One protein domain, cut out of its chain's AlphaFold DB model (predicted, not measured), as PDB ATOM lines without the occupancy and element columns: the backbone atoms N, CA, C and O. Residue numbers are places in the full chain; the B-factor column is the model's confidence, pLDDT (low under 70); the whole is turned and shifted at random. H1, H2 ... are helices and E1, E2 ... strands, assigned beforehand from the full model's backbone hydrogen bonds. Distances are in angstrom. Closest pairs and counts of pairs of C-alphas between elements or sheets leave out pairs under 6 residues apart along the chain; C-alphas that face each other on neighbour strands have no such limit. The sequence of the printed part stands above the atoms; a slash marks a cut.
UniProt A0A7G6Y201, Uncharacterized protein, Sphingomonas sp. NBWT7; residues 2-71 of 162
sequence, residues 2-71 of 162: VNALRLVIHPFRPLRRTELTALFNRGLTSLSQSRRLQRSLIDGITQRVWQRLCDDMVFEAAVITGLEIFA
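What this domain is: This is residues 2 to 71 of the 162 residues of an uncharacterized protein of Sphingomonas sp. NBWT7 (UniProt A0A7G6Y201). Two long helices, H4 and H2, lie side by side at a slant, run opposite ways and make the long axis of the model. Short H3 stands at one end of this pair, in the stretch that joins H2 to H4; H1 lies near the other end, and the short strand E1 folds back beside H4. The printed part has 70 residues, with four named helices and one named strand in the order H1, H2, H3, H4, E1, and its class is mostly helix. It is compact, with a radius of gyration of the C-alphas of 12.5 A, and elongated, spanning 36 by 22 by 17 A.

How they stand to each other: H4, residues 47 to 65, touches H2, residues 17 to 33, closest at the C-alphas of Ser 30 and Leu 53, 6.3 A apart. They run opposite ways at a shallow tilt of 34 degrees, only just short of steep. H1, residues 2 to 9, only just touches H2, with 3 pairs of C-alphas within 8 A, and H2 touches it with residues 20 to 24 alone; the closest C-alphas are those of Val 2 and Leu 23, 6.8 A apart. H1 is close to H4 but not clearly touching, with the C-alphas of Leu 5 and Ala 61 closest at 7.3 A. H3, residues 37 to 43, touches no helix but is near H2, about perpendicular to it at 75 degrees; their closest C-alphas, those of Leu 31 and Leu 37, are 5.1 A apart. H3 and H4 are apart. E1, residues 69 to 71, pairs with no named strand; its closest C-alpha to H4 is that of Ile 69, 5.7 A from that of Ala 62. In H1, H2, H3 and H4 every O i to N i+4 pair is within hydrogen-bond range.

Where its parts are: H4 measures 26.4 A from C-alpha 47 at (29.122, -10.308, 0.895) to C-alpha 65. H2 measures 24.3 A, H1 10.5 A, H3 10.0 A and E1 7.1 A. H1 begins at C-alpha 2, (15.442, -19.452, -4.211), and E1 ends at C-alpha 71, (15.344, -7.918, 1.812).

The domain as a whole: The two C-alphas farthest apart, those of Phe 12 and Ile 42, are 36.6 A apart. The printed part has no cut and no long link. Mean pLDDT of the printed part is 89.9, and residues 34 to 36 are under 70.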
ATOM      1  N   VAL A   2      16.720 -18.891  -3.700       93.06
ATOM      2  CA  VAL A   2      15.442 -19.452  -4.211       93.06
ATOM      3  C   VAL A   2      14.596 -20.109  -3.110       93.06
ATOM      4  O   VAL A   2      13.400 -19.857  -3.026       93.06
ATOM      5  N   ASN A   3      15.211 -20.879  -2.207       91.88
ATOM      6  CA  ASN A   3      14.505 -21.469  -1.063       91.88
ATOM      7  C   ASN A   3      13.931 -20.425  -0.087       91.88
ATOM      8  O   ASN A   3      12.845 -20.630   0.443       91.88
ATOM      9  N   ALA A   4      14.610 -19.293   0.113       93.31
ATOM     10  CA  ALA A   4      14.111 -18.213   0.964       93.31
ATOM     11  C   ALA A   4      12.875 -17.556   0.337       93.31
ATOM     12  O   ALA A   4      11.870 -17.363   1.012       93.31
ATOM     13  N   LEU A   5      12.931 -17.307  -0.977       95.44
ATOM     14  CA  LEU A   5      11.800 -16.791  -1.747       95.44
ATOM     15  C   LEU A   5      10.613 -17.759  -1.704       95.44
ATOM     16  O   LEU A   5       9.490 -17.340  -1.454       95.44
ATOM     17  N   ARG A   6      10.854 -19.067  -1.853       94.81
ATOM     18  CA  ARG A   6       9.804 -20.083  -1.678       94.81
ATOM     19  C   ARG A   6       9.122 -19.951  -0.322       94.81
ATOM     20  O   ARG A   6       7.902 -19.964  -0.285       94.81
ATOM     21  N   LEU A   7       9.889 -19.822   0.761       94.31
ATOM     22  CA  LEU A   7       9.334 -19.722   2.111       94.31
ATOM     23  C   LEU A   7       8.531 -18.438   2.332       94.31
ATOM     24  O   LEU A   7       7.436 -18.519   2.874       94.31
ATOM     25  N   VAL A   8       9.044 -17.280   1.904       96.19
ATOM     26  CA  VAL A   8       8.370 -15.993   2.149       96.19
ATOM     27  C   VAL A   8       7.110 -15.823   1.289       96.19
ATOM     28  O   VAL A   8       6.147 -15.207   1.726       96.19
ATOM     29  N   ILE A   9       7.084 -16.418   0.092       96.88
ATOM     30  CA  ILE A   9       5.963 -16.314  -0.859       96.88
ATOM     31  C   ILE A   9       4.879 -17.369  -0.576       96.88
ATOM     32  O   ILE A   9       3.700 -17.125  -0.834       96.88
ATOM     33  N   HIS A  10       5.247 -18.532  -0.019       95.81
ATOM     34  CA  HIS A  10       4.335 -19.665   0.187       95.81
ATOM     35  C   HIS A  10       3.018 -19.323   0.910       95.81
ATOM     36  O   HIS A  10       1.991 -19.855   0.483       95.81
ATOM     37  N   PRO A  11       2.989 -18.470   1.957       95.44
ATOM     38  CA  PRO A  11       1.739 -18.086   2.616       95.44
ATOM     39  C   PRO A  11       0.719 -17.411   1.687       95.44
ATOM     40  O   PRO A  11      -0.478 -17.528   1.926       95.44
ATOM     41  N   PHE A  12       1.180 -16.743   0.626       96.38
ATOM     42  CA  PHE A  12       0.337 -16.068  -0.362       96.38
ATOM     43  C   PHE A  12      -0.026 -17.010  -1.508       96.38
ATOM     44  O   PHE A  12      -1.195 -17.160  -1.862       96.38
ATOM     45  N   ARG A  13       0.987 -17.661  -2.095       95.94
ATOM     46  CA  ARG A  13       0.813 -18.710  -3.103       95.94
ATOM     47  C   ARG A  13       2.072 -19.564  -3.263       95.94
ATOM     48  O   ARG A  13       3.182 -19.043  -3.221       95.94
ATOM     49  N   PRO A  14       1.955 -20.862  -3.571       95.94
ATOM     50  CA  PRO A  14       3.106 -21.645  -4.004       95.94
ATOM     51  C   PRO A  14       3.663 -21.147  -5.350       95.94
ATOM     52  O   PRO A  14       2.907 -20.834  -6.275       95.94
ATOM     53  N   LEU A  15       4.993 -21.121  -5.482       96.06
ATOM     54  CA  LEU A  15       5.660 -20.880  -6.765       96.06
ATOM     55  C   LEU A  15       5.553 -22.110  -7.674       96.06
ATOM     56  O   LEU A  15       5.804 -23.242  -7.252       96.06
ATOM     57  N   ARG A  16       5.235 -21.885  -8.948       96.81
ATOM     58  CA  ARG A  16       5.205 -22.912  -9.995       96.81
ATOM     59  C   ARG A  16       6.623 -23.287 -10.415       96.81
ATOM     60  O   ARG A  16       7.560 -22.500 -10.299       96.81
ATOM     61  N   ARG A  17       6.786 -24.474 -11.004       96.00
ATOM     62  CA  ARG A  17       8.092 -24.938 -11.505       96.00
ATOM     63  C   ARG A  17       8.717 -23.973 -12.518       96.00
ATOM     64  O   ARG A  17       9.918 -23.746 -12.462       96.00
ATOM     65  N   THR A  18       7.920 -23.391 -13.412       96.94
ATOM     66  CA  THR A  18       8.390 -22.411 -14.405       96.94
ATOM     67  C   THR A  18       8.911 -21.131 -13.753       96.94
ATOM     68  O   THR A  18       9.953 -20.624 -14.156       96.94
ATOM     69  N   GLU A  19       8.238 -20.654 -12.708       97.25
ATOM     70  CA  GLU A  19       8.638 -19.480 -11.924       97.25
ATOM     71  C   GLU A  19       9.931 -19.747 -11.146       97.25
ATOM     72  O   GLU A  19      10.836 -18.918 -11.128       97.25
ATOM     73  N   LEU A  20      10.068 -20.944 -10.566       96.25
ATOM     74  CA  LEU A  20      11.305 -21.373  -9.911       96.25
ATOM     75  C   LEU A  20      12.481 -21.437 -10.890       96.25
ATOM     76  O   LEU A  20      13.574 -20.984 -10.555       96.25
ATOM     77  N   THR A  21      12.261 -21.961 -12.098       95.69
ATOM     78  CA  THR A  21      13.274 -21.962 -13.161       95.69
ATOM     79  C   THR A  21      13.645 -20.537 -13.576       95.69
ATOM     80  O   THR A  21      14.829 -20.251 -13.745       95.69
ATOM     81  N   ALA A  22      12.670 -19.632 -13.703       95.69
ATOM     82  CA  ALA A  22      12.923 -18.228 -14.030       95.69
ATOM     83  C   ALA A  22      13.788 -17.544 -12.958       95.69
ATOM     84  O   ALA A  22      14.819 -16.959 -13.287       95.69
ATOM     85  N   LEU A  23      13.450 -17.721 -11.677       95.94
ATOM     86  CA  LEU A  23      14.249 -17.219 -10.554       95.94
ATOM     87  C   LEU A  23      15.665 -17.799 -10.550       95.94
ATOM     88  O   LEU A  23      16.638 -17.073 -10.362       95.94
ATOM     89  N   PHE A  24      15.806 -19.106 -10.771       94.56
ATOM     90  CA  PHE A  24      17.118 -19.745 -10.838       94.56
ATOM     91  C   PHE A  24      17.975 -19.160 -11.970       94.56
ATOM     92  O   PHE A  24      19.119 -18.765 -11.740       94.56
ATOM     93  N   ASN A  25      17.402 -19.032 -13.169       94.44
ATOM     94  CA  ASN A  25      18.082 -18.452 -14.324       94.44
ATOM     95  C   ASN A  25      18.465 -16.992 -14.082       94.44
ATOM     96  O   ASN A  25      19.587 -16.602 -14.404       94.44
ATOM     97  N   ARG A  26      17.594 -16.199 -13.449       93.94
ATOM     98  CA  ARG A  26      17.911 -14.820 -13.063       93.94
ATOM     99  C   ARG A  26      19.128 -14.758 -12.145       93.94
ATOM    100  O   ARG A  26      20.024 -13.944 -12.378       93.94
ATOM    101  N   GLY A  27      19.198 -15.638 -11.148       92.00
ATOM    102  CA  GLY A  27      20.348 -15.733 -10.249       92.00
ATOM    103  C   GLY A  27      21.645 -16.058 -10.994       92.00
ATOM    104  O   GLY A  27      22.668 -15.408 -10.771       92.00
ATOM    105  N   LEU A  28      21.596 -17.002 -11.941       91.25
ATOM    106  CA  LEU A  28      22.736 -17.312 -12.809       91.25
ATOM    107  C   LEU A  28      23.149 -16.112 -13.667       91.25
ATOM    108  O   LEU A  28      24.344 -15.826 -13.780       91.25
ATOM    109  N   THR A  29      22.192 -15.386 -14.248       91.75
ATOM    110  CA  THR A  29      22.460 -14.183 -15.044       91.75
ATOM    111  C   THR A  29      23.121 -13.089 -14.205       91.75
ATOM    112  O   THR A  29      24.144 -12.556 -14.635       91.75
ATOM    113  N   SER A  30      22.620 -12.806 -12.997       89.38
ATOM    114  CA  SER A  30      23.200 -11.810 -12.077       89.38
ATOM    115  C   SER A  30      24.667 -12.132 -11.735       89.38
ATOM    116  O   SER A  30      25.559 -11.278 -11.834       89.38
ATOM    117  N   LEU A  31      24.966 -13.405 -11.447       86.44
ATOM    118  CA  LEU A  31      26.336 -13.865 -11.181       86.44
ATOM    119  C   LEU A  31      27.236 -13.816 -12.429       86.44
ATOM    120  O   LEU A  31      28.420 -13.461 -12.338       86.44
ATOM    121  N   SER A  32      26.685 -14.139 -13.600       85.94
ATOM    122  CA  SER A  32      27.411 -14.172 -14.877       85.94
ATOM    123  C   SER A  32      27.802 -12.777 -15.359       85.94
ATOM    124  O   SER A  32      28.955 -12.558 -15.733       85.94
ATOM    125  N   GLN A  33      26.886 -11.806 -15.277       80.00
ATOM    126  CA  GLN A  33      27.117 -10.414 -15.691       80.00
ATOM    127  C   GLN A  33      28.267  -9.751 -14.929       80.00
ATOM    128  O   GLN A  33      28.936  -8.857 -15.439       80.00
ATOM    129  N   SER A  34      28.563 -10.236 -13.726       67.69
ATOM    130  CA  SER A  34      29.661  -9.715 -12.924       67.69
ATOM    131  C   SER A  34      31.037 -10.308 -13.284       67.69
ATOM    132  O   SER A  34      32.005  -9.981 -12.600       67.69
ATOM    133  N   ARG A  35      31.154 -11.195 -14.295       65.25
ATOM    134  CA  ARG A  35      32.320 -12.094 -14.528       65.25
ATOM    135  C   ARG A  35      32.715 -12.887 -13.278       65.25
ATOM    136  O   ARG A  35      33.868 -13.269 -13.091       65.25
ATOM    137  N   ARG A  36      31.752 -13.091 -12.378       69.81
ATOM    138  CA  ARG A  36      31.982 -13.653 -11.049       69.81
ATOM    139  C   ARG A  36      31.474 -15.067 -10.925       69.81
ATOM    140  O   ARG A  36      31.756 -15.648  -9.896       69.81
ATOM    141  N   LEU A  37      30.791 -15.638 -11.917       74.75
ATOM    142  CA  LEU A  37      30.280 -17.003 -11.797       74.75
ATOM    143  C   LEU A  37      31.414 -18.003 -11.537       74.75
ATOM    144  O   LEU A  37      31.415 -18.654 -10.501       74.75
ATOM    145  N   GLN A  38      32.430 -18.044 -12.405       76.50
ATOM    146  CA  GLN A  38      33.573 -18.947 -12.228       76.50
ATOM    147  C   GLN A  38      34.310 -18.688 -10.911       76.50
ATOM    148  O   GLN A  38      34.617 -19.619 -10.178       76.50
ATOM    149  N   ARG A  39      34.532 -17.414 -10.566       75.12
ATOM    150  CA  ARG A  39      35.179 -17.054  -9.303       75.12
ATOM    151  C   ARG A  39      34.333 -17.412  -8.082       75.12
ATOM    152  O   ARG A  39      34.880 -17.846  -7.089       75.12
ATOM    153  N   SER A  40      33.013 -17.286  -8.163       74.38
ATOM    154  CA  SER A  40      32.096 -17.630  -7.072       74.38
ATOM    155  C   SER A  40      31.990 -19.134  -6.863       74.38
ATOM    156  O   SER A  40      31.706 -19.566  -5.754       74.38
ATOM    157  N   LEU A  41      32.225 -19.925  -7.914       72.94
ATOM    158  CA  LEU A  41      32.320 -21.379  -7.811       72.94
ATOM    159  C   LEU A  41      33.609 -21.825  -7.106       72.94
ATOM    160  O   LEU A  41      33.594 -22.861  -6.453       72.94
ATOM    161  N   ILE A  42      34.700 -21.061  -7.236       74.81
ATOM    162  CA  ILE A  42      36.008 -21.396  -6.648       74.81
ATOM    163  C   ILE A  42      36.162 -20.780  -5.248       74.81
ATOM    164  O   ILE A  42      36.444 -21.489  -4.289       74.81
ATOM    165  N   ASP A  43      35.944 -19.471  -5.130       73.75
ATOM    166  CA  ASP A  43      36.233 -18.670  -3.931       73.75
ATOM    167  C   ASP A  43      34.992 -18.457  -3.040       73.75
ATOM    168  O   ASP A  43      35.079 -17.866  -1.961       73.75
ATOM    169  N   GLY A  44      33.811 -18.877  -3.502       76.31
ATOM    170  CA  GLY A  44      32.538 -18.495  -2.898       76.31
ATOM    171  C   GLY A  44      32.099 -17.068  -3.255       76.31
ATOM    172  O   GLY A  44      32.737 -16.331  -4.010       76.31
ATOM    173  N   ILE A  45      30.946 -16.664  -2.722       80.06
ATOM    174  CA  ILE A  45      30.329 -15.368  -3.015       80.06
ATOM    175  C   ILE A  45      30.725 -14.361  -1.929       80.06
ATOM    176  O   ILE A  45      30.430 -14.555  -0.754       80.06
ATOM    177  N   THR A  46      31.349 -13.243  -2.316       81.81
ATOM    178  CA  THR A  46      31.622 -12.153  -1.363       81.81
ATOM    179  C   THR A  46      30.324 -11.508  -0.888       81.81
ATOM    180  O   THR A  46      29.354 -11.425  -1.642       81.81
ATOM    181  N   GLN A  47      30.312 -10.950   0.324       79.38
ATOM    182  CA  GLN A  47      29.122 -10.308   0.895       79.38
ATOM    183  C   GLN A  47      28.478  -9.275  -0.047       79.38
ATOM    184  O   GLN A  47      27.263  -9.264  -0.219       79.38
ATOM    185  N   ARG A  48      29.287  -8.450  -0.724       83.50
ATOM    186  CA  ARG A  48      28.790  -7.451  -1.684       83.50
ATOM    187  C   ARG A  48      28.116  -8.079  -2.908       83.50
ATOM    188  O   ARG A  48      27.153  -7.524  -3.428       83.50
ATOM    189  N   VAL A  49      28.642  -9.197  -3.413       85.38
ATOM    190  CA  VAL A  49      28.005  -9.940  -4.517       85.38
ATOM    191  C   VAL A  49      26.711 -10.569  -4.032       85.38
ATOM    192  O   VAL A  49      25.710 -10.513  -4.735       85.38
ATOM    193  N   TRP A  50      26.734 -11.141  -2.833       86.25
ATOM    194  CA  TRP A  50      25.585 -11.793  -2.232       86.25
ATOM    195  C   TRP A  50      24.424 -10.819  -2.000       86.25
ATOM    196  O   TRP A  50      23.299 -11.142  -2.361       86.25
ATOM    197  N   GLN A  51      24.696  -9.612  -1.495       86.06
ATOM    198  CA  GLN A  51      23.690  -8.555  -1.339       86.06
ATOM    199  C   GLN A  51      23.064  -8.169  -2.682       86.06
ATOM    200  O   GLN A  51      21.851  -8.241  -2.824       86.06
ATOM    201  N   ARG A  52      23.885  -7.889  -3.704       89.06
ATOM    202  CA  ARG A  52      23.376  -7.579  -5.051       89.06
ATOM    203  C   ARG A  52      22.528  -8.715  -5.628       89.06
ATOM    204  O   ARG A  52      21.487  -8.461  -6.218       89.06
ATOM    205  N   LEU A  53      22.970  -9.959  -5.449       90.50
ATOM    206  CA  LEU A  53      22.200 -11.129  -5.859       90.50
ATOM    207  C   LEU A  53      20.862 -11.192  -5.111       90.50
ATOM    208  O   LEU A  53      19.858 -11.554  -5.714       90.50
ATOM    209  N   CYS A  54      20.832 -10.858  -3.819       92.06
ATOM    210  CA  CYS A  54      19.585 -10.801  -3.062       92.06
ATOM    211  C   CYS A  54      18.641  -9.740  -3.634       92.06
ATOM    212  O   CYS A  54      17.492 -10.073  -3.909       92.06
ATOM    213  N   ASP A  55      19.132  -8.528  -3.890       92.50
ATOM    214  CA  ASP A  55      18.339  -7.429  -4.455       92.50
ATOM    215  C   ASP A  55      17.756  -7.802  -5.829       92.50
ATOM    216  O   ASP A  55      16.548  -7.695  -6.048       92.50
ATOM    217  N   ASP A  56      18.589  -8.334  -6.732       93.62
ATOM    218  CA  ASP A  56      18.171  -8.766  -8.072       93.62
ATOM    219  C   ASP A  56      17.097  -9.861  -8.022       93.62
ATOM    220  O   ASP A  56      16.171  -9.882  -8.835       93.62
ATOM    221  N   MET A  57      17.241 -10.803  -7.088       95.44
ATOM    222  CA  MET A  57      16.333 -11.938  -6.936       95.44
ATOM    223  C   MET A  57      15.018 -11.538  -6.265       95.44
ATOM    224  O   MET A  57      13.976 -12.088  -6.616       95.44
ATOM    225  N   VAL A  58      15.054 -10.603  -5.314       96.44
ATOM    226  CA  VAL A  58      13.858 -10.012  -4.700       96.44
ATOM    227  C   VAL A  58      13.055  -9.249  -5.746       96.44
ATOM    228  O   VAL A  58      11.853  -9.478  -5.862       96.44
ATOM    229  N   PHE A  59      13.719  -8.417  -6.552       96.25
ATOM    230  CA  PHE A  59      13.075  -7.681  -7.636       96.25
ATOM    231  C   PHE A  59      12.386  -8.623  -8.632       96.25
ATOM    232  O   PHE A  59      11.203  -8.465  -8.925       96.25
ATOM    233  N   GLU A  60      13.093  -9.648  -9.111       97.19
ATOM    234  CA  GLU A  60      12.523 -10.621 -10.049       97.19
ATOM    235  C   GLU A  60      11.340 -11.384  -9.437       97.19
ATOM    236  O   GLU A  60      10.322 -11.603 -10.092       97.19
ATOM    237  N   ALA A  61      11.445 -11.771  -8.165       97.56
ATOM    238  CA  ALA A  61      10.354 -12.439  -7.472       97.56
ATOM    239  C   ALA A  61       9.119 -11.542  -7.345       97.56
ATOM    240  O   ALA A  61       8.008 -12.029  -7.556       97.56
ATOM    241  N   ALA A  62       9.296 -10.250  -7.063       97.38
ATOM    242  CA  ALA A  62       8.203  -9.284  -7.034       97.38
ATOM    243  C   ALA A  62       7.526  -9.175  -8.412       97.38
ATOM    244  O   ALA A  62       6.306  -9.278  -8.504       97.38
ATOM    245  N   VAL A  63       8.305  -9.100  -9.499       97.19
ATOM    246  CA  VAL A  63       7.779  -9.076 -10.879       97.19
ATOM    247  C   VAL A  63       6.980 -10.340 -11.211       97.19
ATOM    248  O   VAL A  63       5.883 -10.252 -11.758       97.19
ATOM    249  N   ILE A  64       7.500 -11.521 -10.871       97.12
ATOM    250  CA  ILE A  64       6.841 -12.806 -11.157       97.12
ATOM    251  C   ILE A  64       5.561 -12.984 -10.333       97.12
ATOM    252  O   ILE A  64       4.586 -13.583 -10.795       97.12
ATOM    253  N   THR A  65       5.573 -12.532  -9.080       96.94
ATOM    254  CA  THR A  65       4.489 -12.823  -8.136       96.94
ATOM    255  C   THR A  65       3.435 -11.741  -8.027       96.94
ATOM    256  O   THR A  65       2.309 -12.076  -7.665       96.94
ATOM    257  N   GLY A  66       3.778 -10.498  -8.358       96.94
ATOM    258  CA  GLY A  66       2.968  -9.320  -8.065       96.94
ATOM    259  C   GLY A  66       2.967  -8.922  -6.585       96.94
ATOM    260  O   GLY A  66       2.172  -8.067  -6.218       96.94
ATOM    261  N   LEU A  67       3.810  -9.541  -5.747       97.19
ATOM    262  CA  LEU A  67       3.933  -9.230  -4.318       97.19
ATOM    263  C   LEU A  67       4.995  -8.157  -4.077       97.19
ATOM    264  O   LEU A  67       5.993  -8.086  -4.800       97.19
ATOM    265  N   GLU A  68       4.840  -7.394  -2.999       96.94
ATOM    266  CA  GLU A  68       5.900  -6.508  -2.521       96.94
ATOM    267  C   GLU A  68       6.870  -7.304  -1.648       96.94
ATOM    268  O   GLU A  68       6.543  -7.686  -0.525       96.94
ATOM    269  N   ILE A  69       8.069  -7.578  -2.165       96.69
ATOM    270  CA  ILE A  69       9.086  -8.380  -1.472       96.69
ATOM    271  C   ILE A  69      10.264  -7.488  -1.089       96.69
ATOM    272  O   ILE A  69      10.762  -6.716  -1.907       96.69
ATOM    273  N   PHE A  70      10.752  -7.634   0.143       95.25
ATOM    274  CA  PHE A  70      11.872  -6.856   0.671       95.25
ATOM    275  C   PHE A  70      12.938  -7.757   1.289       95.25
ATOM    276  O   PHE A  70      12.624  -8.711   2.002       95.25
ATOM    277  N   ALA A  71      14.204  -7.409   1.060       95.00
ATOM    278  CA  ALA A  71      15.344  -7.918   1.812       95.00
ATOM    279  C   ALA A  71      15.778  -6.860   2.832       95.00
ATOM    280  O   ALA A  71      16.264  -5.794   2.461       95.00
TER     281      ALA A  71